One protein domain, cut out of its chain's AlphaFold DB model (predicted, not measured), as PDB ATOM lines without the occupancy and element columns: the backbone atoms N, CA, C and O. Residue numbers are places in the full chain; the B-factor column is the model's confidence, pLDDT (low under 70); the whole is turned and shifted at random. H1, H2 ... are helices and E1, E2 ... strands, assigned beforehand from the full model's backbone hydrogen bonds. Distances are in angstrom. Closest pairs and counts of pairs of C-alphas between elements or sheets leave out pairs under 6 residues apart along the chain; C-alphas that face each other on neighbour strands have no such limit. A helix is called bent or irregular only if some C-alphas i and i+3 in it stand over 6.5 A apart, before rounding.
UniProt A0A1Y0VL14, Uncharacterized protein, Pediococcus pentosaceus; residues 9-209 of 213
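What this domain is: This is residues 9 to 209 of the 213 residues of an uncharacterized protein of Pediococcus pentosaceus (UniProt A0A1Y0VL14). The domain is elongated, with a lobe at each end: in one, H2 and the last part of H3 pack over one face of a small parallel sheet, E1 E2 E3, with H1 at the far end; in the other, H4 and H5 pack on H6. Between the lobes lie two small hairpins close together, E4 with E5 and E6 with E7, and H3 reaches from beside E5 to H2. The printed part has 201 residues, with six named helices and seven named strands in the order E1 H1 E2 H2 E3 E4 E5 H3 E6 E7 H4 H5 H6; the class is mixed, helices and strands. It is only just loose, close to compact, with a radius of gyration of the C-alphas of 20.2 A, and spans 62 by 35 by 26 A.

How they stand to each other: E1, residues 9 to 12, is the parallel neighbour of E2, residues 37 to 42, with N 11 and O 39 at 2.8 A. E2 is also parallel to E3, residues 78 to 83, with N 40 and O 80 at 2.9 A. H1, residues 20 to 32, only grazes this sheet, with its residues 26 to 30. H2, residues 54 to 73, is over E2 and E3 at a height over the sheet of 9.1 A; it runs along the strands, at 17 degrees to E3 on the local plane. E1, H1, E2 and E2, H2, E3 are strand-helix-strand units, two parallel neighbour strands with a helix between, each with a right-handed crossover. H2 and H3, residues 122 to 136, are on one face of the sheet, giving two layers, helices over a sheet. They touch at a shallow tilt of 26 degrees, the same way, through residues 54 to 62 and 130 to 135 alone; the closest C-alphas, of Ile 54 and Ile 131, are 6.1 A apart. E4, residues 104 to 106, and E5, residues 112 to 117, form an antiparallel hairpin, with N 105 and O 116 at 2.8 A. E6, residues 152 to 154, and E7, residues 157 to 159, form another, with N 157 and O 154 at 2.6 A. The closest C-alphas of E5 and E7, Ala 113 and Ile 157, are 6.7 A apart. H6, residues 195 to 207, touches H4, residues 164 to 174, at a steep tilt of 56 degrees, opposite ways, with the closest C-alphas, Tyr 170 and Ile 199, 6.8 A apart. H6 also touches H5, residues 180 to 187, about perpendicular at 79 degrees, with the closest C-alphas, Leu 187 and Arg 197, 4.4 A apart. Every O i to N i+4 pair is within hydrogen-bond range in H1, H3, H4, H5 and H6, and 12 of 16 are in H2.

Where its parts are: E1 begins at C-alpha 9 (12.438, 18.891, 9.290). H2 is 25.4 A long and irregular, with C-alphas 59 and 62 at 7.1 A and a kink of 40 degrees near residue 62. H3 is 21.0 A long, and H6, 18.4 A, ends at C-alpha 207 (-1.614, -8.609, 5.265).

The domain as a whole: The two C-alphas farthest apart, of Glu 32 and Arg 176, are 64.2 A apart. The printed part has no cut. The links E2 to H2, E3 to E4 and H3 to E6 are long. The mean pLDDT of the printed part is 96.4, and no printed residue is under 70.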
ATOM      1  N   LEU A   9      11.871  18.723  10.626       98.19
ATOM      2  CA  LEU A   9      12.438  18.891   9.290       98.19
ATOM      3  C   LEU A   9      12.571  17.535   8.601       98.19
ATOM      4  O   LEU A   9      13.402  16.713   8.974       98.19
ATOM      5  N   ARG A  10      11.810  17.337   7.531       96.62
ATOM      6  CA  ARG A  10      12.004  16.236   6.588       96.62
ATOM      7  C   ARG A  10      13.228  16.510   5.712       96.62
ATOM      8  O   ARG A  10      13.232  17.479   4.957       96.62
ATOM      9  N   PHE A  11      14.263  15.680   5.824       97.12
ATOM     10  CA  PHE A  11      15.557  15.909   5.177       97.12
ATOM     11  C   PHE A  11      16.018  14.696   4.360       97.12
ATOM     12  O   PHE A  11      16.243  13.614   4.903       97.12
ATOM     13  N   ALA A  12      16.212  14.894   3.055       95.25
ATOM     14  CA  ALA A  12      16.808  13.905   2.164       95.25
ATOM     15  C   ALA A  12      18.325  13.850   2.368       95.25
ATOM     16  O   ALA A  12      19.045  14.782   2.004       95.25
ATOM     17  N   ILE A  13      18.813  12.763   2.969       93.19
ATOM     18  CA  ILE A  13      20.248  12.541   3.126       93.19
ATOM     19  C   ILE A  13      20.783  11.764   1.925       93.19
ATOM     20  O   ILE A  13      20.245  10.729   1.554       93.19
ATOM     21  N   ASP A  14      21.852  12.269   1.318       95.31
ATOM     22  CA  ASP A  14      22.593  11.556   0.280       95.31
ATOM     23  C   ASP A  14      23.901  11.032   0.887       95.31
ATOM     24  O   ASP A  14      24.837  11.822   1.052       95.31
ATOM     25  N   PRO A  15      23.993   9.739   1.248       95.12
ATOM     26  CA  PRO A  15      25.200   9.192   1.860       95.12
ATOM     27  C   PRO A  15      26.398   9.154   0.903       95.12
ATOM     28  O   PRO A  15      27.537   9.160   1.364       95.12
ATOM     29  N   PHE A  16      26.175   9.156  -0.414       94.06
ATOM     30  CA  PHE A  16      27.243   9.050  -1.410       94.06
ATOM     31  C   PHE A  16      27.936  10.389  -1.663       94.06
ATOM     32  O   PHE A  16      29.117  10.422  -2.003       94.06
ATOM     33  N   ASN A  17      27.226  11.499  -1.447       94.56
ATOM     34  CA  ASN A  17      27.758  12.854  -1.604       94.56
ATOM     35  C   ASN A  17      27.832  13.632  -0.278       94.56
ATOM     36  O   ASN A  17      28.046  14.854  -0.275       94.56
ATOM     37  N   TRP A  18      27.649  12.969   0.867       95.81
ATOM     38  CA  TRP A  18      27.667  13.637   2.165       95.81
ATOM     39  C   TRP A  18      29.059  14.177   2.513       95.81
ATOM     40  O   TRP A  18      30.064  13.475   2.425       95.81
ATOM     41  N   ASN A  19      29.129  15.433   2.955       95.62
ATOM     42  CA  ASN A  19      30.381  16.063   3.363       95.62
ATOM     43  C   ASN A  19      30.166  17.088   4.489       95.62
ATOM     44  O   ASN A  19      29.040  17.385   4.893       95.62
ATOM     45  N   GLU A  20      31.269  17.637   4.999       95.19
ATOM     46  CA  GLU A  20      31.236  18.580   6.120       95.19
ATOM     47  C   GLU A  20      30.528  19.901   5.778       95.19
ATOM     48  O   GLU A  20      29.894  20.501   6.642       95.19
ATOM     49  N   GLU A  21      30.585  20.351   4.523       96.81
ATOM     50  CA  GLU A  21      29.881  21.560   4.088       96.81
ATOM     51  C   GLU A  21      28.358  21.376   4.168       96.81
ATOM     52  O   GLU A  21      27.656  22.223   4.722       96.81
ATOM     53  N   ARG A  22      27.843  20.243   3.673       96.44
ATOM     54  CA  ARG A  22      26.419  19.887   3.765       96.44
ATOM     55  C   ARG A  22      25.973  19.739   5.217       96.44
ATOM     56  O   ARG A  22      24.921  20.262   5.581       96.44
ATOM     57  N   ALA A  23      26.798  19.120   6.060       95.19
ATOM     58  CA  ALA A  23      26.511  19.000   7.485       95.19
ATOM     59  C   ALA A  23      26.412  20.372   8.177       95.19
ATOM     60  O   ALA A  23      25.465  20.614   8.923       95.19
ATOM     61  N   LYS A  24      27.331  21.301   7.881       95.88
ATOM     62  CA  LYS A  24      27.274  22.682   8.391       95.88
ATOM     63  C   LYS A  24      26.017  23.420   7.934       95.88
ATOM     64  O   LYS A  24      25.419  24.129   8.737       95.88
ATOM     65  N   LYS A  25      25.599  23.244   6.675       97.69
ATOM     66  CA  LYS A  25      24.360  23.844   6.148       97.69
ATOM     67  C   LYS A  25      23.122  23.324   6.876       97.69
ATOM     68  O   LYS A  25      22.295  24.137   7.276       97.69
ATOM     69  N   LEU A  26      23.024  22.010   7.093       97.81
ATOM     70  CA  LEU A  26      21.928  21.412   7.862       97.81
ATOM     71  C   LEU A  26      21.890  21.963   9.293       97.81
ATOM     72  O   LEU A  26      20.852  22.438   9.733       97.81
ATOM     73  N   ILE A  27      23.025  21.957   9.994       96.81
ATOM     74  CA  ILE A  27      23.123  22.456  11.374       96.81
ATOM     75  C   ILE A  27      22.704  23.921  11.464       96.81
ATOM     76  O   ILE A  27      21.877  24.271  12.304       96.81
ATOM     77  N   LYS A  28      23.238  24.761  10.570       97.75
ATOM     78  CA  LYS A  28      22.890  26.180  10.501       97.75
ATOM     79  C   LYS A  28      21.385  26.362  10.292       97.75
ATOM     80  O   LYS A  28      20.763  27.116  11.033       97.75
ATOM     81  N   PHE A  29      20.801  25.635   9.337       98.44
ATOM     82  CA  PHE A  29      19.364  25.683   9.082       98.44
ATOM     83  C   PHE A  29      18.560  25.280  10.322       98.44
ATOM     84  O   PHE A  29      17.628  25.985  10.697       98.44
ATOM     85  N   CYS A  30      18.941  24.193  10.998       98.31
ATOM     86  CA  CYS A  30      18.245  23.751  12.200       98.31
ATOM     87  C   CYS A  30      18.275  24.796  13.325       98.31
ATOM     88  O   CYS A  30      17.271  24.972  14.007       98.31
ATOM     89  N   GLN A  31      19.390  25.514  13.503       96.38
ATOM     90  CA  GLN A  31      19.498  26.592  14.496       96.38
ATOM     91  C   GLN A  31      18.627  27.794  14.129       96.38
ATOM     92  O   GLN A  31      17.867  28.287  14.961       96.38
ATOM     93  N   GLU A  32      18.736  28.265  12.885       97.75
ATOM     94  CA  GLU A  32      18.023  29.454  12.409       97.75
ATOM     95  C   GLU A  32      16.507  29.236  12.394       97.75
ATOM     96  O   GLU A  32      15.751  30.114  12.812       97.75
ATOM     97  N   ALA A  33      16.065  28.049  11.972       97.75
ATOM     98  CA  ALA A  33      14.656  27.680  11.899       97.75
ATOM     99  C   ALA A  33      14.101  27.070  13.199       97.75
ATOM    100  O   ALA A  33      12.908  26.786  13.253       97.75
ATOM    101  N   ARG A  34      14.935  26.891  14.238       96.56
ATOM    102  CA  ARG A  34      14.565  26.276  15.530       96.56
ATOM    103  C   ARG A  34      13.898  24.907  15.351       96.56
ATOM    104  O   ARG A  34      12.794  24.668  15.824       96.56
ATOM    105  N   ILE A  35      14.566  24.040  14.598       98.31
ATOM    106  CA  ILE A  35      14.109  22.673  14.343       98.31
ATOM    107  C   ILE A  35      14.322  21.822  15.591       98.31
ATOM    108  O   ILE A  35      15.436  21.761  16.105       98.31
ATOM    109  N   ASP A  36      13.282  21.109  16.012       97.94
ATOM    110  CA  ASP A  36      13.312  20.227  17.182       97.94
ATOM    111  C   ASP A  36      13.684  18.786  16.804       97.94
ATOM    112  O   ASP A  36      14.230  18.031  17.609       97.94
ATOM    113  N   ASN A  37      13.364  18.377  15.569       98.50
ATOM    114  CA  ASN A  37      13.600  17.026  15.068       98.50
ATOM    115  C   ASN A  37      13.959  17.017  13.584       98.50
ATOM    116  O   ASN A  37      13.329  17.698  12.781       98.50
ATOM    117  N   VAL A  38      14.931  16.197  13.196       98.69
ATOM    118  CA  VAL A  38      15.237  15.941  11.783       98.69
ATOM    119  C   VAL A  38      14.788  14.532  11.419       98.69
ATOM    120  O   VAL A  38      15.286  13.551  11.965       98.69
ATOM    121  N   VAL A  39      13.853  14.432  10.480       98.50
ATOM    122  CA  VAL A  39      13.358  13.177   9.914       98.50
ATOM    123  C   VAL A  39      14.173  12.869   8.658       98.50
ATOM    124  O   VAL A  39      13.960  13.480   7.609       98.50
ATOM    125  N   PHE A  40      15.125  11.944   8.757       98.06
ATOM    126  CA  PHE A  40      15.965  11.560   7.626       98.06
ATOM    127  C   PHE A  40      15.225  10.620   6.684       98.06
ATOM    128  O   PHE A  40      14.805   9.537   7.093       98.06
ATOM    129  N   PHE A  41      15.135  10.998   5.411       96.38
ATOM    130  CA  PHE A  41      14.711  10.068   4.375       96.38
ATOM    131  C   PHE A  41      15.818   9.079   4.053       96.38
ATOM    132  O   PHE A  41      16.934   9.485   3.729       96.38
ATOM    133  N   ILE A  42      15.481   7.796   4.063       95.75
ATOM    134  CA  ILE A  42      16.354   6.742   3.552       95.75
ATOM    135  C   ILE A  42      15.862   6.363   2.162       95.75
ATOM    136  O   ILE A  42      14.680   6.067   1.996       95.75
ATOM    137  N   ASN A  43      16.772   6.356   1.184       94.50
ATOM    138  CA  ASN A  43      16.483   6.039  -0.217       94.50
ATOM    139  C   ASN A  43      15.370   6.915  -0.842       94.50
ATOM    140  O   ASN A  43      14.424   6.362  -1.400       94.50
ATOM    141  N   PRO A  44      15.439   8.263  -0.724       93.38
ATOM    142  CA  PRO A  44      14.416   9.160  -1.257       93.38
ATOM    143  C   PRO A  44      14.276   9.016  -2.774       93.38
ATOM    144  O   PRO A  44      15.169   8.502  -3.444       93.38
ATOM    145  N   GLU A  45      13.172   9.527  -3.312       90.75
ATOM    146  CA  GLU A  45      12.768   9.401  -4.715       90.75
ATOM    147  C   GLU A  45      13.896   9.651  -5.731       90.75
ATOM    148  O   GLU A  45      14.081   8.841  -6.640       90.75
ATOM    149  N   GLU A  46      14.685  10.715  -5.565       89.81
ATOM    150  CA  GLU A  46      15.776  11.089  -6.475       89.81
ATOM    151  C   GLU A  46      16.993  10.155  -6.398       89.81
ATOM    152  O   GLU A  46      17.790  10.098  -7.334       89.81
ATOM    153  N   LEU A  47      17.145   9.434  -5.288       91.94
ATOM    154  CA  LEU A  47      18.235   8.488  -5.038       91.94
ATOM    155  C   LEU A  47      17.753   7.034  -5.032       91.94
ATOM    156  O   LEU A  47      18.543   6.147  -4.720       91.94
ATOM    157  N   ASN A  48      16.477   6.790  -5.338       91.06
ATOM    158  CA  ASN A  48      15.847   5.492  -5.174       91.06
ATOM    159  C   ASN A  48      16.516   4.430  -6.057       91.06
ATOM    160  O   ASN A  48      16.485   4.520  -7.285       91.06
ATOM    161  N   GLN A  49      17.054   3.388  -5.423       88.50
ATOM    162  CA  GLN A  49      17.664   2.226  -6.087       88.50
ATOM    163  C   GLN A  49      16.804   0.956  -5.970       88.50
ATOM    164  O   GLN A  49      17.317  -0.159  -6.007       88.50
ATOM    165  N   GLY A  50      15.491   1.112  -5.793       93.62
ATOM    166  CA  GLY A  50      14.599  -0.001  -5.492       93.62
ATOM    167  C   GLY A  50      14.580  -0.323  -3.996       93.62
ATOM    168  O   GLY A  50      14.819   0.539  -3.153       93.62
ATOM    169  N   HIS A  51      14.267  -1.573  -3.654       96.62
ATOM    170  CA  HIS A  51      14.374  -2.062  -2.276       96.62
ATOM    171  C   HIS A  51      15.850  -2.231  -1.906       96.62
ATOM    172  O   HIS A  51      16.561  -2.993  -2.560       96.62
ATOM    173  N   LEU A  52      16.309  -1.517  -0.874       96.44
ATOM    174  CA  LEU A  52      17.699  -1.581  -0.422       96.44
ATOM    175  C   LEU A  52      18.021  -2.943   0.197       96.44
ATOM    176  O   LEU A  52      17.211  -3.496   0.939       96.44
ATOM    177  N   THR A  53      19.233  -3.443  -0.012       97.19
ATOM    178  CA  THR A  53      19.749  -4.576   0.761       97.19
ATOM    179  C   THR A  53      20.175  -4.131   2.161       97.19
ATOM    180  O   THR A  53      20.473  -2.956   2.408       97.19
ATOM    181  N   ILE A  54      20.231  -5.082   3.097       97.00
ATOM    182  CA  ILE A  54      20.733  -4.826   4.455       97.00
ATOM    183  C   ILE A  54      22.171  -4.296   4.406       97.00
ATOM    184  O   ILE A  54      22.516  -3.394   5.170       97.00
ATOM    185  N   ASP A  55      22.999  -4.813   3.496       97.25
ATOM    186  CA  ASP A  55      24.371  -4.338   3.317       97.25
ATOM    187  C   ASP A  55      24.411  -2.873   2.867       97.25
ATOM    188  O   ASP A  55      25.079  -2.059   3.501       97.25
ATOM    189  N   GLN A  56      23.610  -2.484   1.869       96.50
ATOM    190  CA  GLN A  56      23.532  -1.086   1.432       96.50
ATOM    191  C   GLN A  56      23.119  -0.153   2.579       96.50
ATOM    192  O   GLN A  56      23.694   0.928   2.750       96.50
ATOM    193  N   VAL A  57      22.141  -0.571   3.388       97.00
ATOM    194  CA  VAL A  57      21.701   0.172   4.575       97.00
ATOM    195  C   VAL A  57      22.838   0.324   5.588       97.00
ATOM    196  O   VAL A  57      23.111   1.442   6.035       97.00
ATOM    197  N   ARG A  58      23.521  -0.772   5.933       97.50
ATOM    198  CA  ARG A  58      24.595  -0.794   6.937       97.50
ATOM    199  C   ARG A  58      25.862  -0.076   6.485       97.50
ATOM    200  O   ARG A  58      26.535   0.517   7.321       97.50
ATOM    201  N   THR A  59      26.180  -0.121   5.198       96.19
ATOM    202  CA  THR A  59      27.441   0.396   4.658       96.19
ATOM    203  C   THR A  59      27.342   1.873   4.284       96.19
ATOM    204  O   THR A  59      28.297   2.623   4.488       96.19
ATOM    205  N   HIS A  60      26.190   2.327   3.783       94.69
ATOM    206  CA  HIS A  60      26.048   3.688   3.256       94.69
ATOM    207  C   HIS A  60      25.134   4.565   4.117       94.69
ATOM    208  O   HIS A  60      25.527   5.649   4.560       94.69
ATOM    209  N   TRP A  61      23.913   4.100   4.373       96.88
ATOM    210  CA  TRP A  61      22.854   4.942   4.928       96.88
ATOM    211  C   TRP A  61      23.019   5.193   6.428       96.88
ATOM    212  O   TRP A  61      23.193   6.340   6.849       96.88
ATOM    213  N   LEU A  62      23.007   4.137   7.245       97.38
ATOM    214  CA  LEU A  62      23.017   4.282   8.705       97.38
ATOM    215  C   LEU A  62      24.295   4.904   9.266       97.38
ATOM    216  O   LEU A  62      24.161   5.737  10.161       97.38
ATOM    217  N   PRO A  63      25.509   4.614   8.761       97.50
ATOM    218  CA  PRO A  63      26.716   5.281   9.248       97.50
ATOM    219  C   PRO A  63      26.660   6.801   9.057       97.50
ATOM    220  O   PRO A  63      27.019   7.565   9.959       97.50
ATOM    221  N   THR A  64      26.164   7.249   7.899       96.75
ATOM    222  CA  THR A  64      26.013   8.677   7.595       96.75
ATOM    223  C   THR A  64      24.992   9.314   8.530       96.75
ATOM    224  O   THR A  64      25.288  10.316   9.185       96.75
ATOM    225  N   VAL A  65      23.816   8.696   8.662       97.69
ATOM    226  CA  VAL A  65      22.747   9.181   9.542       97.69
ATOM    227  C   VAL A  65      23.188   9.213  11.005       97.69
ATOM    228  O   VAL A  65      22.946  10.207  11.685       97.69
ATOM    229  N   ALA A  66      23.886   8.183  11.489       97.88
ATOM    230  CA  ALA A  66      24.396   8.117  12.856       97.88
ATOM    231  C   ALA A  66      25.373   9.264  13.152       97.88
ATOM    232  O   ALA A  66      25.254   9.945  14.175       97.88
ATOM    233  N   LYS A  67      26.305   9.537  12.228       96.31
ATOM    234  CA  LYS A  67      27.271  10.636  12.360       96.31
ATOM    235  C   LYS A  67      26.580  11.998  12.456       96.31
ATOM    236  O   LYS A  67      26.984  12.829  13.268       96.31
ATOM    237  N   VAL A  68      25.563  12.239  11.629       96.31
ATOM    238  CA  VAL A  68      24.809  13.503  11.645       96.31
ATOM    239  C   VAL A  68      23.925  13.595  12.888       96.31
ATOM    240  O   VAL A  68      23.901  14.638  13.536       96.31
ATOM    241  N   SER A  69      23.276  12.494  13.272       97.38
ATOM    242  CA  SER A  69      22.417  12.424  14.458       97.38
ATOM    243  C   SER A  69      23.173  12.756  15.736       97.38
ATOM    244  O   SER A  69      22.670  13.521  16.549       97.38
ATOM    245  N   LYS A  70      24.416  12.280  15.885       97.25
ATOM    246  CA  LYS A  70      25.261  12.633  17.034       97.25
ATOM    247  C   LYS A  70      25.464  14.150  17.165       97.25
ATOM    248  O   LYS A  70      25.330  14.688  18.256       97.25
ATOM    249  N   ARG A  71      25.742  14.839  16.054       96.25
ATOM    250  CA  ARG A  71      25.951  16.300  16.044       96.25
ATOM    251  C   ARG A  71      24.671  17.072  16.350       96.25
ATOM    252  O   ARG A  71      24.723  18.091  17.023       96.25
ATOM    253  N   LEU A  72      23.531  16.600  15.847       98.00
ATOM    254  CA  LEU A  72      22.227  17.196  16.143       98.00
ATOM    255  C   LEU A  72      21.852  17.005  17.622       98.00
ATOM    256  O   LEU A  72      21.383  17.945  18.262       98.00
ATOM    257  N   ALA A  73      22.148  15.834  18.190       97.69
ATOM    258  CA  ALA A  73      21.892  15.536  19.596       97.69
ATOM    259  C   ALA A  73      22.700  16.433  20.553       97.69
ATOM    260  O   ALA A  73      22.167  16.859  21.574       97.69
ATOM    261  N   GLU A  74      23.943  16.796  20.205       96.75
ATOM    262  CA  GLU A  74      24.756  17.780  20.952       96.75
ATOM    263  C   GLU A  74      24.074  19.159  21.058       96.75
ATOM    264  O   GLU A  74      24.411  19.957  21.931       96.75
ATOM    265  N   MET A  75      23.093  19.432  20.196       95.81
ATOM    266  CA  MET A  75      22.317  20.670  20.152       95.81
ATOM    267  C   MET A  75      20.891  20.504  20.697       95.81
ATOM    268  O   MET A  75      20.088  21.427  20.586       95.81
ATOM    269  N   GLY A  76      20.559  19.336  21.256       97.06
ATOM    270  CA  GLY A  76      19.216  19.025  21.751       97.06
ATOM    271  C   GLY A  76      18.189  18.704  20.659       97.06
ATOM    272  O   GLY A  76      17.002  18.639  20.958       97.06
ATOM    273  N   ILE A  77      18.622  18.486  19.414       98.38
ATOM    274  CA  ILE A  77      17.741  18.165  18.285       98.38
ATOM    275  C   ILE A  77      17.643  16.646  18.153       98.38
ATOM    276  O   ILE A  77      18.661  15.962  18.008       98.38
ATOM    277  N   THR A  78      16.426  16.103  18.172       98.38
ATOM    278  CA  THR A  78      16.213  14.659  17.993       98.38
ATOM    279  C   THR A  78      16.284  14.260  16.523       98.38
ATOM    280  O   THR A  78      16.184  15.095  15.622       98.38
ATOM    281  N   THR A  79      16.422  12.963  16.255       98.62
ATOM    282  CA  THR A  79      16.371  12.447  14.887       98.62
ATOM    283  C   THR A  79      15.366  11.320  14.755       98.62
ATOM    284  O   THR A  79      15.175  10.517  15.664       98.62
ATOM    285  N   SER A  80      14.690  11.297  13.615       98.62
ATOM    286  CA  SER A  80      13.698  10.299  13.224       98.62
ATOM    287  C   SER A  80      14.065   9.741  11.852       98.62
ATOM    288  O   SER A  80      14.837  10.364  11.119       98.62
ATOM    289  N   LEU A  81      13.524   8.583  11.485       98.25
ATOM    290  CA  LEU A  81      13.773   7.963  10.186       98.25
ATOM    291  C   LEU A  81      12.484   7.821   9.396       98.25
ATOM    292  O   LEU A  81      11.456   7.391   9.918       98.25
ATOM    293  N   ASN A  82      12.590   8.112   8.109       97.06
ATOM    294  CA  ASN A  82      11.556   7.893   7.122       97.06
ATOM    295  C   ASN A  82      12.145   7.081   5.956       97.06
ATOM    296  O   ASN A  82      12.626   7.651   4.977       97.06
ATOM    297  N   PRO A  83      12.167   5.742   6.052       95.62
ATOM    298  CA  PRO A  83      12.471   4.892   4.908       95.62
ATOM    299  C   PRO A  83      11.424   5.111   3.823       95.62
ATOM    300  O   PRO A  83      10.255   4.921   4.103       95.62
ATOM    301  N   TRP A  84      11.826   5.514   2.615       93.56
ATOM    302  CA  TRP A  84      10.904   5.954   1.551       93.56
ATOM    303  C   TRP A  84      10.026   4.835   0.954       93.56
ATOM    304  O   TRP A  84       9.042   5.107   0.271       93.56
ATOM    305  N   THR A  85      10.361   3.572   1.221       93.12
ATOM    306  CA  THR A  85       9.723   2.401   0.611       93.12
ATOM    307  C   THR A  85       9.291   1.404   1.684       93.12
ATOM    308  O   THR A  85      10.128   0.952   2.466       93.12
ATOM    309  N   THR A  86       8.026   0.968   1.646       94.75
ATOM    310  CA  THR A  86       7.575  -0.273   2.309       94.75
ATOM    311  C   THR A  86       7.315  -1.364   1.274       94.75
ATOM    312  O   THR A  86       7.923  -2.435   1.316       94.75
ATOM    313  N   LEU A  87       6.438  -1.092   0.301       95.94
ATOM    314  CA  LEU A  87       6.142  -2.002  -0.817       95.94
ATOM    315  C   LEU A  87       6.745  -1.540  -2.146       95.94
ATOM    316  O   LEU A  87       6.945  -2.386  -3.014       95.94
ATOM    317  N   MET A  88       7.094  -0.260  -2.271       95.62
ATOM    318  CA  MET A  88       7.406   0.531  -3.470       95.62
ATOM    319  C   MET A  88       6.177   1.206  -4.071       95.62
ATOM    320  O   MET A  88       5.206   0.555  -4.453       95.62
ATOM    321  N   HIS A  89       6.247   2.526  -4.243       94.44
ATOM    322  CA  HIS A  89       5.177   3.305  -4.866       94.44
ATOM    323  C   HIS A  89       5.024   3.021  -6.370       94.44
ATOM    324  O   HIS A  89       3.912   2.956  -6.893       94.44
ATOM    325  N   SER A  90       6.129   2.880  -7.102       94.44
ATOM    326  CA  SER A  90       6.101   2.640  -8.544       94.44
ATOM    327  C   SER A  90       7.390   1.995  -9.022       94.44
ATOM    328  O   SER A  90       8.449   2.304  -8.486       94.44
ATOM    329  N   ASP A  91       7.298   1.169 -10.069       94.31
ATOM    330  CA  ASP A  91       8.469   0.497 -10.629       94.31
ATOM    331  C   ASP A  91       9.544   1.490 -11.081       94.31
ATOM    332  O   ASP A  91      10.691   1.379 -10.674       94.31
ATOM    333  N   ARG A  92       9.184   2.471 -11.923       91.19
ATOM    334  CA  ARG A  92      10.103   3.505 -12.454       91.19
ATOM    335  C   ARG A  92      11.449   2.959 -12.964       91.19
ATOM    336  O   ARG A  92      12.480   3.606 -12.833       91.19
ATOM    337  N   GLY A  93      11.424   1.768 -13.566       92.44
ATOM    338  CA  GLY A  93      12.611   1.082 -14.085       92.44
ATOM    339  C   GLY A  93      13.437   0.331 -13.034       92.44
ATOM    340  O   GLY A  93      14.428  -0.298 -13.395       92.44
ATOM    341  N   GLN A  94      13.034   0.363 -11.762       94.31
ATOM    342  CA  GLN A  94      13.643  -0.407 -10.683       94.31
ATOM    343  C   GLN A  94      13.126  -1.841 -10.656       94.31
ATOM    344  O   GLN A  94      11.965  -2.119 -10.970       94.31
ATOM    345  N   LYS A  95      13.990  -2.744 -10.190       95.69
ATOM    346  CA  LYS A  95      13.701  -4.170 -10.021       95.69
ATOM    347  C   LYS A  95      14.030  -4.606  -8.602       95.69
ATOM    348  O   LYS A  95      14.927  -4.045  -7.976       95.69
ATOM    349  N   VAL A  96      13.329  -5.621  -8.098       96.81
ATOM    350  CA  VAL A  96      13.757  -6.292  -6.862       96.81
ATOM    351  C   VAL A  96      15.152  -6.875  -7.082       96.81
ATOM    352  O   VAL A  96      15.374  -7.601  -8.054       96.81
ATOM    353  N   SER A  97      16.088  -6.565  -6.183       95.25
ATOM    354  CA  SER A  97      17.414  -7.179  -6.208       95.25
ATOM    355  C   SER A  97      17.284  -8.710  -6.147       95.25
ATOM    356  O   SER A  97      16.552  -9.220  -5.289       95.25
ATOM    357  N   PRO A  98      18.004  -9.469  -6.994       94.69
ATOM    358  CA  PRO A  98      18.025 -10.928  -6.912       94.69
ATOM    359  C   PRO A  98      18.430 -11.459  -5.530       94.69
ATOM    360  O   PRO A  98      17.989 -12.541  -5.153       94.69
ATOM    361  N   GLU A  99      19.227 -10.694  -4.776       95.62
ATOM    362  CA  GLU A  99      19.625 -11.011  -3.398       95.62
ATOM    363  C   GLU A  99      18.423 -11.053  -2.444       95.62
ATOM    364  O   GLU A  99      18.330 -11.949  -1.610       95.62
ATOM    365  N   LEU A 100      17.478 -10.119  -2.595       96.94
ATOM    366  CA  LEU A 100      16.269 -10.062  -1.769       96.94
ATOM    367  C   LEU A 100      15.273 -11.156  -2.169       96.94
ATOM    368  O   LEU A 100      14.624 -11.767  -1.324       96.94
ATOM    369  N   GLY A 101      15.154 -11.412  -3.476       95.38
ATOM    370  CA  GLY A 101      14.531 -12.622  -4.013       95.38
ATOM    371  C   GLY A 101      13.056 -12.855  -3.648       95.38
ATOM    372  O   GLY A 101      12.586 -13.993  -3.764       95.38
ATOM    373  N   PHE A 102      12.330 -11.831  -3.190       97.56
ATOM    374  CA  PHE A 102      10.883 -11.891  -2.969       97.56
ATOM    375  C   PHE A 102      10.102 -11.612  -4.260       97.56
ATOM    376  O   PHE A 102      10.578 -10.947  -5.179       97.56
ATOM    377  N   GLY A 103       8.880 -12.136  -4.338       97.81
ATOM    378  CA  GLY A 103       7.980 -11.919  -5.463       97.81
ATOM    379  C   GLY A 103       7.306 -10.546  -5.445       97.81
ATOM    380  O   GLY A 103       7.103  -9.936  -4.394       97.81
ATOM    381  N   THR A 104       6.891 -10.094  -6.624       98.19
ATOM    382  CA  THR A 104       6.222  -8.808  -6.829       98.19
ATOM    383  C   THR A 104       4.713  -8.950  -7.012       98.19
ATOM    384  O   THR A 104       4.169 -10.044  -7.214       98.19
ATOM    385  N   MET A 105       4.005  -7.827  -6.904       98.25
ATOM    386  CA  MET A 105       2.573  -7.766  -7.148       98.25
ATOM    387  C   MET A 105       2.218  -8.096  -8.599       98.25
ATOM    388  O   MET A 105       2.920  -7.737  -9.542       98.25
ATOM    389  N   VAL A 106       1.047  -8.711  -8.763       98.38
ATOM    390  CA  VAL A 106       0.379  -8.877 -10.058       98.38
ATOM    391  C   VAL A 106      -0.978  -8.194  -9.985       98.38
ATOM    392  O   VAL A 106      -1.732  -8.420  -9.032       98.38
ATOM    393  N   ASP A 107      -1.295  -7.351 -10.964       97.25
ATOM    394  CA  ASP A 107      -2.558  -6.621 -11.003       97.25
ATOM    395  C   ASP A 107      -3.736  -7.504 -11.456       97.25
ATOM    396  O   ASP A 107      -3.592  -8.633 -11.932       97.25
ATOM    397  N   TYR A 108      -4.944  -6.965 -11.323       96.81
ATOM    398  CA  TYR A 108      -6.185  -7.629 -11.727       96.81
ATOM    399  C   TYR A 108      -6.224  -8.042 -13.217       96.81
ATOM    400  O   TYR A 108      -6.881  -9.025 -13.574       96.81
ATOM    401  N   ARG A 109      -5.485  -7.352 -14.094       96.31
ATOM    402  CA  ARG A 109      -5.338  -7.672 -15.527       96.31
ATOM    403  C   ARG A 109      -4.185  -8.629 -15.810       96.31
ATOM    404  O   ARG A 109      -4.161  -9.218 -16.888       96.31
ATOM    405  N   GLY A 110      -3.356  -8.932 -14.816       96.69
ATOM    406  CA  GLY A 110      -2.231  -9.853 -14.926       96.69
ATOM    407  C   GLY A 110      -0.920  -9.161 -15.246       96.69
ATOM    408  O   GLY A 110       0.021  -9.836 -15.640       96.69
ATOM    409  N   GLN A 111      -0.856  -7.838 -15.118       97.12
ATOM    410  CA  GLN A 111       0.388  -7.100 -15.244       97.12
ATOM    411  C   GLN A 111       1.242  -7.339 -14.002       97.12
ATOM    412  O   GLN A 111       0.763  -7.172 -12.882       97.12
ATOM    413  N   HIS A 112       2.494  -7.724 -14.210       97.12
ATOM    414  CA  HIS A 112       3.470  -7.893 -13.142       97.12
ATOM    415  C   HIS A 112       4.162  -6.561 -12.858       97.12
ATOM    416  O   HIS A 112       4.475  -5.820 -13.791       97.12
ATOM    417  N   ALA A 113       4.395  -6.281 -11.580       97.69
ATOM    418  CA  ALA A 113       5.334  -5.254 -11.159       97.69
ATOM    419  C   ALA A 113       6.766  -5.798 -11.209       97.69
ATOM    420  O   ALA A 113       6.985  -7.003 -11.052       97.69
ATOM    421  N   GLU A 114       7.736  -4.910 -11.376       97.06
ATOM    422  CA  GLU A 114       9.159  -5.254 -11.360       97.06
ATOM    423  C   GLU A 114       9.822  -5.034  -9.993       97.06
ATOM    424  O   GLU A 114      10.743  -5.775  -9.641       97.06
ATOM    425  N   SER A 115       9.349  -4.071  -9.195       96.75
ATOM    426  CA  SER A 115       9.879  -3.784  -7.851       96.75
ATOM    427  C   SER A 115       8.826  -3.648  -6.752       96.75
ATOM    428  O   SER A 115       9.186  -3.638  -5.576       96.75
ATOM    429  N   ILE A 116       7.532  -3.606  -7.089       97.75
ATOM    430  CA  ILE A 116       6.466  -3.520  -6.079       97.75
ATOM    431  C   ILE A 116       6.261  -4.878  -5.410       97.75
ATOM    432  O   ILE A 116       5.778  -5.823  -6.039       97.75
ATOM    433  N   ALA A 117       6.626  -4.980  -4.137       97.50
ATOM    434  CA  ALA A 117       6.657  -6.230  -3.395       97.50
ATOM    435  C   ALA A 117       5.261  -6.823  -3.170       97.50
ATOM    436  O   ALA A 117       4.279  -6.119  -2.946       97.50
ATOM    437  N   CYS A 118       5.164  -8.149  -3.197       97.44
ATOM    438  CA  CYS A 118       3.954  -8.857  -2.809       97.44
ATOM    439  C   CYS A 118       3.872  -8.950  -1.270       97.44
ATOM    440  O   CYS A 118       4.676  -9.672  -0.681       97.44
ATOM    441  N   PRO A 119       2.866  -8.346  -0.604       95.81
ATOM    442  CA  PRO A 119       2.768  -8.343   0.861       95.81
ATOM    443  C   PRO A 119       2.451  -9.720   1.472       95.81
ATOM    444  O   PRO A 119       2.517  -9.897   2.686       95.81
ATOM    445  N   ALA A 120       2.097 -10.708   0.642       95.62
ATOM    446  CA  ALA A 120       1.913 -12.098   1.059       95.62
ATOM    447  C   ALA A 120       3.152 -12.972   0.837       95.62
ATOM    448  O   ALA A 120       3.106 -14.168   1.133       95.62
ATOM    449  N   ASP A 121       4.221 -12.438   0.240       97.06
ATOM    450  CA  ASP A 121       5.453 -13.200   0.085       97.06
ATOM    451  C   ASP A 121       6.182 -13.274   1.437       97.06
ATOM    452  O   ASP A 121       6.559 -12.228   1.966       97.06
ATOM    453  N   PRO A 122       6.394 -14.473   2.015       94.88
ATOM    454  CA  PRO A 122       7.076 -14.601   3.302       94.88
ATOM    455  C   PRO A 122       8.486 -14.002   3.288       94.88
ATOM    456  O   PRO A 122       8.882 -13.419   4.289       94.88
ATOM    457  N   ARG A 123       9.200 -14.043   2.152       96.81
ATOM    458  CA  ARG A 123      10.530 -13.425   2.043       96.81
ATOM    459  C   ARG A 123      10.475 -11.911   2.162       96.81
ATOM    460  O   ARG A 123      11.372 -11.316   2.741       96.81
ATOM    461  N   TRP A 124       9.428 -11.280   1.626       97.12
ATOM    462  CA  TRP A 124       9.245  -9.841   1.802       97.12
ATOM    463  C   TRP A 124       8.884  -9.504   3.252       97.12
ATOM    464  O   TRP A 124       9.391  -8.523   3.783       97.12
ATOM    465  N   VAL A 125       8.051 -10.323   3.909       95.12
ATOM    466  CA  VAL A 125       7.694 -10.129   5.326       95.12
ATOM    467  C   VAL A 125       8.925 -10.236   6.232       95.12
ATOM    468  O   VAL A 125       9.074  -9.433   7.148       95.12
ATOM    469  N   GLU A 126       9.812 -11.198   5.972       95.69
ATOM    470  CA  GLU A 126      11.102 -11.320   6.665       95.69
ATOM    471  C   GLU A 126      11.994 -10.107   6.371       95.69
ATOM    472  O   GLU A 126      12.432  -9.422   7.292       95.69
ATOM    473  N   TYR A 127      12.168  -9.762   5.092       97.00
ATOM    474  CA  TYR A 127      12.967  -8.614   4.660       97.00
ATOM    475  C   TYR A 127      12.536  -7.293   5.309       97.00
ATOM    476  O   TYR A 127      13.382  -6.553   5.811       97.00
ATOM    477  N   ILE A 128      11.235  -6.978   5.296       95.94
ATOM    478  CA  ILE A 128      10.742  -5.701   5.816       95.94
ATOM    479  C   ILE A 128      10.914  -5.622   7.337       95.94
ATOM    480  O   ILE A 128      11.247  -4.559   7.856       95.94
ATOM    481  N   ALA A 129      10.758  -6.745   8.046       95.31
ATOM    482  CA  ALA A 129      11.021  -6.823   9.478       95.31
ATOM    483  C   ALA A 129      12.513  -6.617   9.780       95.31
ATOM    484  O   ALA A 129      12.865  -5.791  10.623       95.31
ATOM    485  N   ASP A 130      13.390  -7.306   9.047       96.31
ATOM    486  CA  ASP A 130      14.836  -7.225   9.242       96.31
ATOM    487  C   ASP A 130      15.371  -5.819   8.950       96.31
ATOM    488  O   ASP A 130      16.127  -5.260   9.749       96.31
ATOM    489  N   ILE A 131      14.962  -5.206   7.834       97.12
ATOM    490  CA  ILE A 131      15.455  -3.879   7.450       97.12
ATOM    491  C   ILE A 131      14.955  -2.785   8.404       97.12
ATOM    492  O   ILE A 131      15.735  -1.908   8.781       97.12
ATOM    493  N   TYR A 132      13.704  -2.863   8.879       97.00
ATOM    494  CA  TYR A 132      13.213  -1.966   9.932       97.00
ATOM    495  C   TYR A 132      13.914  -2.229  11.268       97.00
ATOM    496  O   TYR A 132      14.200  -1.279  11.999       97.00
ATOM    497  N   GLY A 133      14.277  -3.480  11.556       97.12
ATOM    498  CA  GLY A 133      15.143  -3.837  12.676       97.12
ATOM    499  C   GLY A 133      16.510  -3.151  12.602       97.12
ATOM    500  O   GLY A 133      16.987  -2.627  13.608       97.12
ATOM    501  N   GLU A 134      17.129  -3.070  11.419       97.88
ATOM    502  CA  GLU A 134      18.365  -2.297  11.222       97.88
ATOM    503  C   GLU A 134      18.160  -0.801  11.466       97.88
ATOM    504  O   GLU A 134      18.970  -0.179  12.154       97.88
ATOM    505  N   TYR A 135      17.070  -0.222  10.955       98.06
ATOM    506  CA  TYR A 135      16.735   1.185  11.190       98.06
ATOM    507  C   TYR A 135      16.531   1.487  12.681       98.06
ATOM    508  O   TYR A 135      17.052   2.481  13.191       98.06
ATOM    509  N   ALA A 136      15.847   0.600  13.405       97.81
ATOM    510  CA  ALA A 136      15.573   0.744  14.831       97.81
ATOM    511  C   ALA A 136      16.838   0.718  15.707       97.81
ATOM    512  O   ALA A 136      16.834   1.300  16.792       97.81
ATOM    513  N   LYS A 137      17.951   0.123  15.246       97.31
ATOM    514  CA  LYS A 137      19.235   0.143  15.982       97.31
ATOM    515  C   LYS A 137      19.786   1.550  16.197       97.31
ATOM    516  O   LYS A 137      20.533   1.755  17.151       97.31
ATOM    517  N   LEU A 138      19.418   2.515  15.348       97.12
ATOM    518  CA  LEU A 138      19.767   3.924  15.556       97.12
ATOM    519  C   LEU A 138      18.972   4.582  16.691       97.12
ATOM    520  O   LEU A 138      19.286   5.713  17.050       97.12
ATOM    521  N   GLN A 139      17.973   3.889  17.246       97.56
ATOM    522  CA  GLN A 139      17.059   4.393  18.272       97.56
ATOM    523  C   GLN A 139      16.469   5.765  17.903       97.56
ATOM    524  O   GLN A 139      16.577   6.716  18.682       97.56
ATOM    525  N   PRO A 140      15.879   5.906  16.698       98.00
ATOM    526  CA  PRO A 140      15.274   7.169  16.310       98.00
ATOM    527  C   PRO A 140      14.092   7.508  17.224       98.00
ATOM    528  O   PRO A 140      13.415   6.613  17.730       98.00
ATOM    529  N   LYS A 141      13.800   8.803  17.382       97.94
ATOM    530  CA  LYS A 141      12.606   9.276  18.097       97.94
ATOM    531  C   LYS A 141      11.336   8.683  17.481       97.94
ATOM    532  O   LYS A 141      10.454   8.238  18.210       97.94
ATOM    533  N   GLU A 142      11.266   8.658  16.153       97.56
ATOM    534  CA  GLU A 142      10.199   8.019  15.384       97.56
ATOM    535  C   GLU A 142      10.797   7.241  14.206       97.56
ATOM    536  O   GLU A 142      11.728   7.708  13.546       97.56
ATOM    537  N   LEU A 143      10.235   6.068  13.917       97.25
ATOM    538  CA  LEU A 143      10.517   5.288  12.715       97.25
ATOM    539  C   LEU A 143       9.215   5.152  11.928       97.25
ATOM    540  O   LEU A 143       8.261   4.539  12.404       97.25
ATOM    541  N   TRP A 144       9.156   5.783  10.761       95.44
ATOM    542  CA  TRP A 144       7.930   5.861   9.976       95.44
ATOM    543  C   TRP A 144       7.775   4.644   9.068       95.44
ATOM    544  O   TRP A 144       8.746   4.194   8.468       95.44
ATOM    545  N   LEU A 145       6.540   4.158   8.951       92.56
ATOM    546  CA  LEU A 145       6.115   3.216   7.920       92.56
ATOM    547  C   LEU A 145       5.445   4.009   6.793       92.56
ATOM    548  O   LEU A 145       4.611   4.872   7.073       92.56
ATOM    549  N   GLU A 146       5.803   3.733   5.544       92.19
ATOM    550  CA  GLU A 146       5.339   4.542   4.413       92.19
ATOM    551  C   GLU A 146       3.900   4.275   3.983       92.19
ATOM    552  O   GLU A 146       3.315   3.209   4.199       92.19
ATOM    553  N   ASP A 147       3.327   5.284   3.327       91.62
ATOM    554  CA  ASP A 147       1.938   5.278   2.867       91.62
ATOM    555  C   ASP A 147       1.696   4.327   1.678       91.62
ATOM    556  O   ASP A 147       0.547   4.060   1.297       91.62
ATOM    557  N   ASP A 148       2.772   3.803   1.091       93.75
ATOM    558  CA  ASP A 148       2.767   2.802   0.034       93.75
ATOM    559  C   ASP A 148       2.405   1.399   0.547       93.75
ATOM    560  O   ASP A 148       2.276   0.476  -0.250       93.75
ATOM    561  N   PHE A 149       2.151   1.212   1.845       93.94
ATOM    562  CA  PHE A 149       1.629  -0.046   2.372       93.94
ATOM    563  C   PHE A 149       0.131  -0.221   2.059       93.94
ATOM    564  O   PHE A 149      -0.755  -0.066   2.901       93.94
ATOM    565  N   ARG A 150      -0.166  -0.497   0.785       93.38
ATOM    566  CA  ARG A 150      -1.514  -0.630   0.223       93.38
ATOM    567  C   ARG A 150      -1.524  -1.589  -0.970       93.38
ATOM    568  O   ARG A 150      -0.500  -2.052  -1.443       93.38
ATOM    569  N   HIS A 151      -2.718  -1.931  -1.452       94.75
ATOM    570  CA  HIS A 151      -2.923  -2.889  -2.554       94.75
ATOM    571  C   HIS A 151      -3.268  -2.232  -3.897       94.75
ATOM    572  O   HIS A 151      -3.566  -2.908  -4.883       94.75
ATOM    573  N   TYR A 152      -3.310  -0.909  -3.941       94.12
ATOM    574  CA  TYR A 152      -3.775  -0.131  -5.084       94.12
ATOM    575  C   TYR A 152      -2.945   1.143  -5.210       94.12
ATOM    576  O   TYR A 152      -2.241   1.524  -4.282       94.12
ATOM    577  N   ASN A 153      -3.070   1.832  -6.343       93.44
ATOM    578  CA  ASN A 153      -2.336   3.074  -6.602       93.44
ATOM    579  C   ASN A 153      -0.801   2.896  -6.570       93.44
ATOM    580  O   ASN A 153      -0.101   3.667  -5.913       93.44
ATOM    581  N   HIS A 154      -0.307   1.882  -7.294       94.88
ATOM    582  CA  HIS A 154       1.121   1.612  -7.470       94.88
ATOM    583  C   HIS A 154       1.483   1.518  -8.952       94.88
ATOM    584  O   HIS A 154       1.223   0.500  -9.562       94.88
ATOM    585  N   THR A 155       2.076   2.513  -9.606       94.44
ATOM    586  CA  THR A 155       2.270   2.405 -11.074       94.44
ATOM    587  C   THR A 155       3.317   1.328 -11.430       94.44
ATOM    588  O   THR A 155       4.445   1.437 -10.949       94.44
ATOM    589  N   PRO A 156       3.002   0.318 -12.277       93.94
ATOM    590  CA  PRO A 156       1.876   0.257 -13.228       93.94
ATOM    591  C   PRO A 156       0.589  -0.444 -12.731       93.94
ATOM    592  O   PRO A 156      -0.466  -0.347 -13.365       93.94
ATOM    593  N   ILE A 157       0.655  -1.105 -11.584       95.62
ATOM    594  CA  ILE A 157      -0.427  -1.788 -10.871       95.62
ATOM    595  C   ILE A 157      -1.559  -0.836 -10.428       95.62
ATOM    596  O   ILE A 157      -1.398   0.114  -9.660       95.62
ATOM    597  N   LYS A 158      -2.792  -1.122 -10.852       94.12
ATOM    598  CA  LYS A 158      -3.964  -0.350 -10.386       94.12
ATOM    599  C   LYS A 158      -4.626  -0.963  -9.160       94.12
ATOM    600  O   LYS A 158      -4.981  -0.238  -8.236       94.12
ATOM    601  N   LEU A 159      -4.779  -2.285  -9.164       97.19
ATOM    602  CA  LEU A 159      -5.367  -3.071  -8.085       97.19
ATOM    603  C   LEU A 159      -4.671  -4.430  -8.047       97.19
ATOM    604  O   LEU A 159      -4.662  -5.137  -9.056       97.19
ATOM    605  N   ALA A 160      -4.121  -4.778  -6.895       97.00
ATOM    606  CA  ALA A 160      -3.354  -5.983  -6.614       97.00
ATOM    607  C   ALA A 160      -3.783  -6.581  -5.260       97.00
ATOM    608  O   ALA A 160      -4.612  -6.013  -4.564       97.00
ATOM    609  N   CYS A 161      -3.312  -7.752  -4.845       97.94
ATOM    610  CA  CYS A 161      -2.439  -8.651  -5.585       97.94
ATOM    611  C   CYS A 161      -3.212  -9.884  -6.064       97.94
ATOM    612  O   CYS A 161      -4.092 -10.405  -5.373       97.94
ATOM    613  N   PHE A 162      -2.882 -10.325  -7.277       98.38
ATOM    614  CA  PHE A 162      -3.440 -11.493  -7.959       98.38
ATOM    615  C   PHE A 162      -2.326 -12.411  -8.482       98.38
ATOM    616  O   PHE A 162      -2.494 -13.073  -9.508       98.38
ATOM    617  N   CYS A 163      -1.176 -12.431  -7.797       98.31
ATOM    618  CA  CYS A 163      -0.107 -13.383  -8.085       98.31
ATOM    619  C   CYS A 163      -0.562 -14.808  -7.726       98.31
ATOM    620  O   CYS A 163      -1.611 -15.009  -7.108       98.31
ATOM    621  N   GLU A 164       0.229 -15.818  -8.078       98.00
ATOM    622  CA  GLU A 164      -0.136 -17.221  -7.836       98.00
ATOM    623  C   GLU A 164      -0.427 -17.527  -6.358       98.00
ATOM    624  O   GLU A 164      -1.376 -18.257  -6.060       98.00
ATOM    625  N   ARG A 165       0.314 -16.907  -5.423       97.81
ATOM    626  CA  ARG A 165       0.072 -17.044  -3.973       97.81
ATOM    627  C   ARG A 165      -1.313 -16.526  -3.594       97.81
ATOM    628  O   ARG A 165      -2.075 -17.236  -2.941       97.81
ATOM    629  N   HIS A 166      -1.666 -15.324  -4.049       98.31
ATOM    630  CA  HIS A 166      -2.983 -14.734  -3.800       98.31
ATOM    631  C   HIS A 166      -4.100 -15.539  -4.456       98.31
ATOM    632  O   HIS A 166      -5.114 -15.797  -3.818       98.31
ATOM    633  N   MET A 167      -3.912 -16.014  -5.690       98.56
ATOM    634  CA  MET A 167      -4.920 -16.835  -6.363       98.56
ATOM    635  C   MET A 167      -5.154 -18.178  -5.660       98.56
ATOM    636  O   MET A 167      -6.302 -18.634  -5.585       98.56
ATOM    637  N   LYS A 168      -4.104 -18.786  -5.093       98.31
ATOM    638  CA  LYS A 168      -4.221 -19.969  -4.231       98.31
ATOM    639  C   LYS A 168      -5.011 -19.641  -2.960       98.31
ATOM    640  O   LYS A 168      -6.007 -20.307  -2.686       98.31
ATOM    641  N   LEU A 169      -4.648 -18.564  -2.263       97.69
ATOM    642  CA  LEU A 169      -5.321 -18.117  -1.039       97.69
ATOM    643  C   LEU A 169      -6.809 -17.798  -1.266       97.69
ATOM    644  O   LEU A 169      -7.663 -18.146  -0.452       97.69
ATOM    645  N   TYR A 170      -7.141 -17.151  -2.384       98.62
ATOM    646  CA  TYR A 170      -8.526 -16.867  -2.755       98.62
ATOM    647  C   TYR A 170      -9.302 -18.144  -3.084       98.62
ATOM    648  O   TYR A 170     -10.449 -18.273  -2.660       98.62
ATOM    649  N   SER A 171      -8.684 -19.094  -3.790       98.56
ATOM    650  CA  SER A 171      -9.300 -20.391  -4.099       98.56
ATOM    651  C   SER A 171      -9.618 -21.188  -2.829       98.56
ATOM    652  O   SER A 171     -10.723 -21.705  -2.677       98.56
ATOM    653  N   GLU A 172      -8.678 -21.234  -1.883       98.38
ATOM    654  CA  GLU A 172      -8.861 -21.885  -0.581       98.38
ATOM    655  C   GLU A 172     -10.018 -21.253   0.201       98.38
ATOM    656  O   GLU A 172     -10.918 -21.954   0.658       98.38
ATOM    657  N   LYS A 173     -10.058 -19.916   0.289       98.25
ATOM    658  CA  LYS A 173     -11.131 -19.190   0.990       98.25
ATOM    659  C   LYS A 173     -12.500 -19.308   0.318       98.25
ATOM    660  O   LYS A 173     -13.514 -19.158   0.995       98.25
ATOM    661  N   LEU A 174     -12.542 -19.556  -0.990       98.19
ATOM    662  CA  LEU A 174     -13.778 -19.835  -1.725       98.19
ATOM    663  C   LEU A 174     -14.230 -21.296  -1.617       98.19
ATOM    664  O   LEU A 174     -15.359 -21.594  -2.000       98.19
ATOM    665  N   GLY A 175     -13.365 -22.208  -1.163       98.12
ATOM    666  CA  GLY A 175     -13.627 -23.649  -1.190       98.12
ATOM    667  C   GLY A 175     -13.638 -24.252  -2.601       98.12
ATOM    668  O   GLY A 175     -14.135 -25.357  -2.792       98.12
ATOM    669  N   ARG A 176     -13.119 -23.536  -3.610       98.00
ATOM    670  CA  ARG A 176     -13.005 -24.019  -4.995       98.00
ATOM    671  C   ARG A 176     -11.856 -23.335  -5.721       98.00
ATOM    672  O   ARG A 176     -11.564 -22.168  -5.474       98.00
ATOM    673  N   LYS A 177     -11.263 -24.027  -6.695       97.56
ATOM    674  CA  LYS A 177     -10.290 -23.410  -7.605       97.56
ATOM    675  C   LYS A 177     -10.962 -22.289  -8.404       97.56
ATOM    676  O   LYS A 177     -12.058 -22.475  -8.935       97.56
ATOM    677  N   VAL A 178     -10.300 -21.139  -8.496       97.88
ATOM    678  CA  VAL A 178     -10.741 -20.003  -9.311       97.88
ATOM    679  C   VAL A 178      -9.561 -19.424 -10.084       97.88
ATOM    680  O   VAL A 178      -8.438 -19.374  -9.583       97.88
ATOM    681  N   ILE A 179      -9.811 -18.980 -11.313       97.38
ATOM    682  CA  ILE A 179      -8.814 -18.248 -12.101       97.38
ATOM    683  C   ILE A 179      -8.976 -16.736 -11.908       97.38
ATOM    684  O   ILE A 179     -10.054 -16.243 -11.571       97.38
ATOM    685  N   ARG A 180      -7.899 -15.976 -12.142       98.19
ATOM    686  CA  ARG A 180      -7.847 -14.525 -11.894       98.19
ATOM    687  C   ARG A 180      -8.993 -13.764 -12.555       98.19
ATOM    688  O   ARG A 180      -9.643 -12.963 -11.895       98.19
ATOM    689  N   THR A 181      -9.269 -14.030 -13.828       98.06
ATOM    690  CA  THR A 181     -10.315 -13.333 -14.593       98.06
ATOM    691  C   THR A 181     -11.711 -13.536 -13.996       98.06
ATOM    692  O   THR A 181     -12.466 -12.574 -13.864       98.06
ATOM    693  N   GLU A 182     -12.044 -14.757 -13.570       98.12
ATOM    694  CA  GLU A 182     -13.317 -15.071 -12.907       98.12
ATOM    695  C   GLU A 182     -13.434 -14.394 -11.542       98.12
ATOM    696  O   GLU A 182     -14.456 -13.768 -11.245       98.12
ATOM    697  N   PHE A 183     -12.376 -14.489 -10.730       98.62
ATOM    698  CA  PHE A 183     -12.339 -13.879  -9.406       98.62
ATOM    699  C   PHE A 183     -12.492 -12.360  -9.501       98.62
ATOM    700  O   PHE A 183     -13.344 -11.776  -8.836       98.62
ATOM    701  N   VAL A 184     -11.725 -11.719 -10.389       98.31
ATOM    702  CA  VAL A 184     -11.752 -10.270 -10.621       98.31
ATOM    703  C   VAL A 184     -13.119  -9.810 -11.124       98.31
ATOM    704  O   VAL A 184     -13.635  -8.802 -10.643       98.31
ATOM    705  N   LYS A 185     -13.756 -10.557 -12.036       98.31
ATOM    706  CA  LYS A 185     -15.108 -10.235 -12.521       98.31
ATOM    707  C   LYS A 185     -16.116 -10.167 -11.372       98.31
ATOM    708  O   LYS A 185     -16.927  -9.245 -11.323       98.31
ATOM    709  N   LYS A 186     -16.060 -11.119 -10.436       98.50
ATOM    710  CA  LYS A 186     -16.931 -11.137  -9.250       98.50
ATOM    711  C   LYS A 186     -16.528 -10.092  -8.213       98.50
ATOM    712  O   LYS A 186     -17.399  -9.442  -7.640       98.50
ATOM    713  N   LEU A 187     -15.232  -9.880  -8.004       98.06
ATOM    714  CA  LEU A 187     -14.686  -8.846  -7.124       98.06
ATOM    715  C   LEU A 187     -15.159  -7.445  -7.532       98.06
ATOM    716  O   LEU A 187     -15.542  -6.653  -6.673       98.06
ATOM    717  N   LEU A 188     -15.157  -7.134  -8.829       97.00
ATOM    718  CA  LEU A 188     -15.512  -5.816  -9.367       97.00
ATOM    719  C   LEU A 188     -17.005  -5.667  -9.701       97.00
ATOM    720  O   LEU A 188     -17.431  -4.588 -10.100       97.00
ATOM    721  N   GLN A 189     -17.818  -6.709  -9.491       97.81
ATOM    722  CA  GLN A 189     -19.256  -6.667  -9.762       97.81
ATOM    723  C   GLN A 189     -19.944  -5.535  -8.958       97.81
ATOM    724  O   GLN A 189     -19.740  -5.443  -7.742       97.81
ATOM    725  N   PRO A 190     -20.746  -4.658  -9.591       97.06
ATOM    726  CA  PRO A 190     -21.460  -3.595  -8.883       97.06
ATOM    727  C   PRO A 190     -22.587  -4.151  -7.997       97.06
ATOM    728  O   PRO A 190     -23.015  -5.296  -8.140       97.06
ATOM    729  N   GLY A 191     -23.092  -3.315  -7.087       96.81
ATOM    730  CA  GLY A 191     -24.160  -3.676  -6.153       96.81
ATOM    731  C   GLY A 191     -23.638  -4.282  -4.848       96.81
ATOM    732  O   GLY A 191     -22.602  -3.865  -4.326       96.81
ATOM    733  N   LYS A 192     -24.383  -5.247  -4.288       96.94
ATOM    734  CA  LYS A 192     -24.038  -5.880  -3.003       96.94
ATOM    735  C   LYS A 192     -22.657  -6.558  -3.091       96.94
ATOM    736  O   LYS A 192     -22.425  -7.292  -4.051       96.94
ATOM    737  N   PRO A 193     -21.758  -6.373  -2.100       97.50
ATOM    738  CA  PRO A 193     -20.445  -7.012  -2.103       97.50
ATOM    739  C   PRO A 193     -20.537  -8.534  -2.248       97.50
ATOM    740  O   PRO A 193     -21.143  -9.212  -1.412       97.50
ATOM    741  N   THR A 194     -19.903  -9.051  -3.298       98.56
ATOM    742  CA  THR A 194     -19.758 -10.487  -3.557       98.56
ATOM    743  C   THR A 194     -18.880 -11.155  -2.499       98.56
ATOM    744  O   THR A 194     -18.175 -10.487  -1.733       98.56
ATOM    745  N   LEU A 195     -18.908 -12.488  -2.449       98.38
ATOM    746  CA  LEU A 195     -18.024 -13.246  -1.568       98.38
ATOM    747  C   LEU A 195     -16.551 -13.000  -1.929       98.38
ATOM    748  O   LEU A 195     -15.737 -12.771  -1.042       98.38
ATOM    749  N   GLU A 196     -16.228 -12.934  -3.220       98.62
ATOM    750  CA  GLU A 196     -14.896 -12.622  -3.743       98.62
ATOM    751  C   GLU A 196     -14.404 -11.252  -3.263       98.62
ATOM    752  O   GLU A 196     -13.267 -11.132  -2.806       98.62
ATOM    753  N   ARG A 197     -15.273 -10.226  -3.265       98.50
ATOM    754  CA  ARG A 197     -14.930  -8.904  -2.717       98.50
ATOM    755  C   ARG A 197     -14.642  -8.951  -1.224       98.50
ATOM    756  O   ARG A 197     -13.667  -8.352  -0.773       98.50
ATOM    757  N   LYS A 198     -15.460  -9.670  -0.455       98.44
ATOM    758  CA  LYS A 198     -15.242  -9.837   0.988       98.44
ATOM    759  C   LYS A 198     -13.937 -10.582   1.276       98.44
ATOM    760  O   LYS A 198     -13.193 -10.170   2.160       98.44
ATOM    761  N   ILE A 199     -13.641 -11.634   0.512       98.56
ATOM    762  CA  ILE A 199     -12.405 -12.415   0.629       98.56
ATOM    763  C   ILE A 199     -11.186 -11.547   0.321       98.56
ATOM    764  O   ILE A 199     -10.268 -11.512   1.134       98.56
ATOM    765  N   TYR A 200     -11.196 -10.811  -0.793       98.38
ATOM    766  CA  TYR A 200     -10.115  -9.898  -1.165       98.38
ATOM    767  C   TYR A 200      -9.819  -8.885  -0.049       98.38
ATOM    768  O   TYR A 200      -8.691  -8.801   0.429       98.38
ATOM    769  N   LEU A 201     -10.847  -8.177   0.438       97.06
ATOM    770  CA  LEU A 201     -10.692  -7.187   1.509       97.06
ATOM    771  C   LEU A 201     -10.241  -7.822   2.831       97.06
ATOM    772  O   LEU A 201      -9.467  -7.223   3.574       97.06
ATOM    773  N   SER A 202     -10.706  -9.038   3.131       96.94
ATOM    774  CA  SER A 202     -10.270  -9.778   4.315       96.94
ATOM    775  C   SER A 202      -8.797 -10.165   4.232       96.94
ATOM    776  O   SER A 202      -8.108 -10.069   5.242       96.94
ATOM    777  N   VAL A 203      -8.325 -10.617   3.070       96.50
ATOM    778  CA  VAL A 203      -6.915 -10.961   2.842       96.50
ATOM    779  C   VAL A 203      -6.048  -9.713   2.952       96.50
ATOM    780  O   VAL A 203      -5.121  -9.703   3.757       96.50
ATOM    781  N   ALA A 204      -6.425  -8.638   2.256       95.25
ATOM    782  CA  ALA A 204      -5.718  -7.364   2.320       95.25
ATOM    783  C   ALA A 204      -5.609  -6.846   3.763       95.25
ATOM    784  O   ALA A 204      -4.530  -6.480   4.217       95.25
ATOM    785  N   ARG A 205      -6.701  -6.899   4.540       94.06
ATOM    786  CA  ARG A 205      -6.691  -6.503   5.957       94.06
ATOM    787  C   ARG A 205      -5.750  -7.351   6.811       94.06
ATOM    788  O   ARG A 205      -5.164  -6.810   7.741       94.06
ATOM    789  N   VAL A 206      -5.661  -8.659   6.565       93.88
ATOM    790  CA  VAL A 206      -4.737  -9.526   7.313       93.88
ATOM    791  C   VAL A 206      -3.301  -9.146   6.985       93.88
ATOM    792  O   VAL A 206      -2.531  -8.932   7.910       93.88
ATOM    793  N   GLU A 207      -2.961  -8.997   5.707       93.25
ATOM    794  CA  GLU A 207      -1.614  -8.609   5.265       93.25
ATOM    795  C   GLU A 207      -1.181  -7.276   5.880       93.25
ATOM    796  O   GLU A 207      -0.115  -7.199   6.483       93.25
ATOM    797  N   MET A 208      -2.067  -6.277   5.867       88.62
ATOM    798  CA  MET A 208      -1.800  -4.948   6.430       88.62
ATOM    799  C   MET A 208      -1.671  -4.922   7.960       88.62
ATOM    800  O   MET A 208      -1.245  -3.927   8.535       88.62
ATOM    801  N   LYS A 209      -2.046  -6.008   8.643       87.56
ATOM    802  CA  LYS A 209      -1.888  -6.171  10.096       87.56
ATOM    803  C   LYS A 209      -0.772  -7.130  10.484       87.56
ATOM    804  O   LYS A 209      -0.463  -7.226  11.666       87.56
TER     805      LYS A 209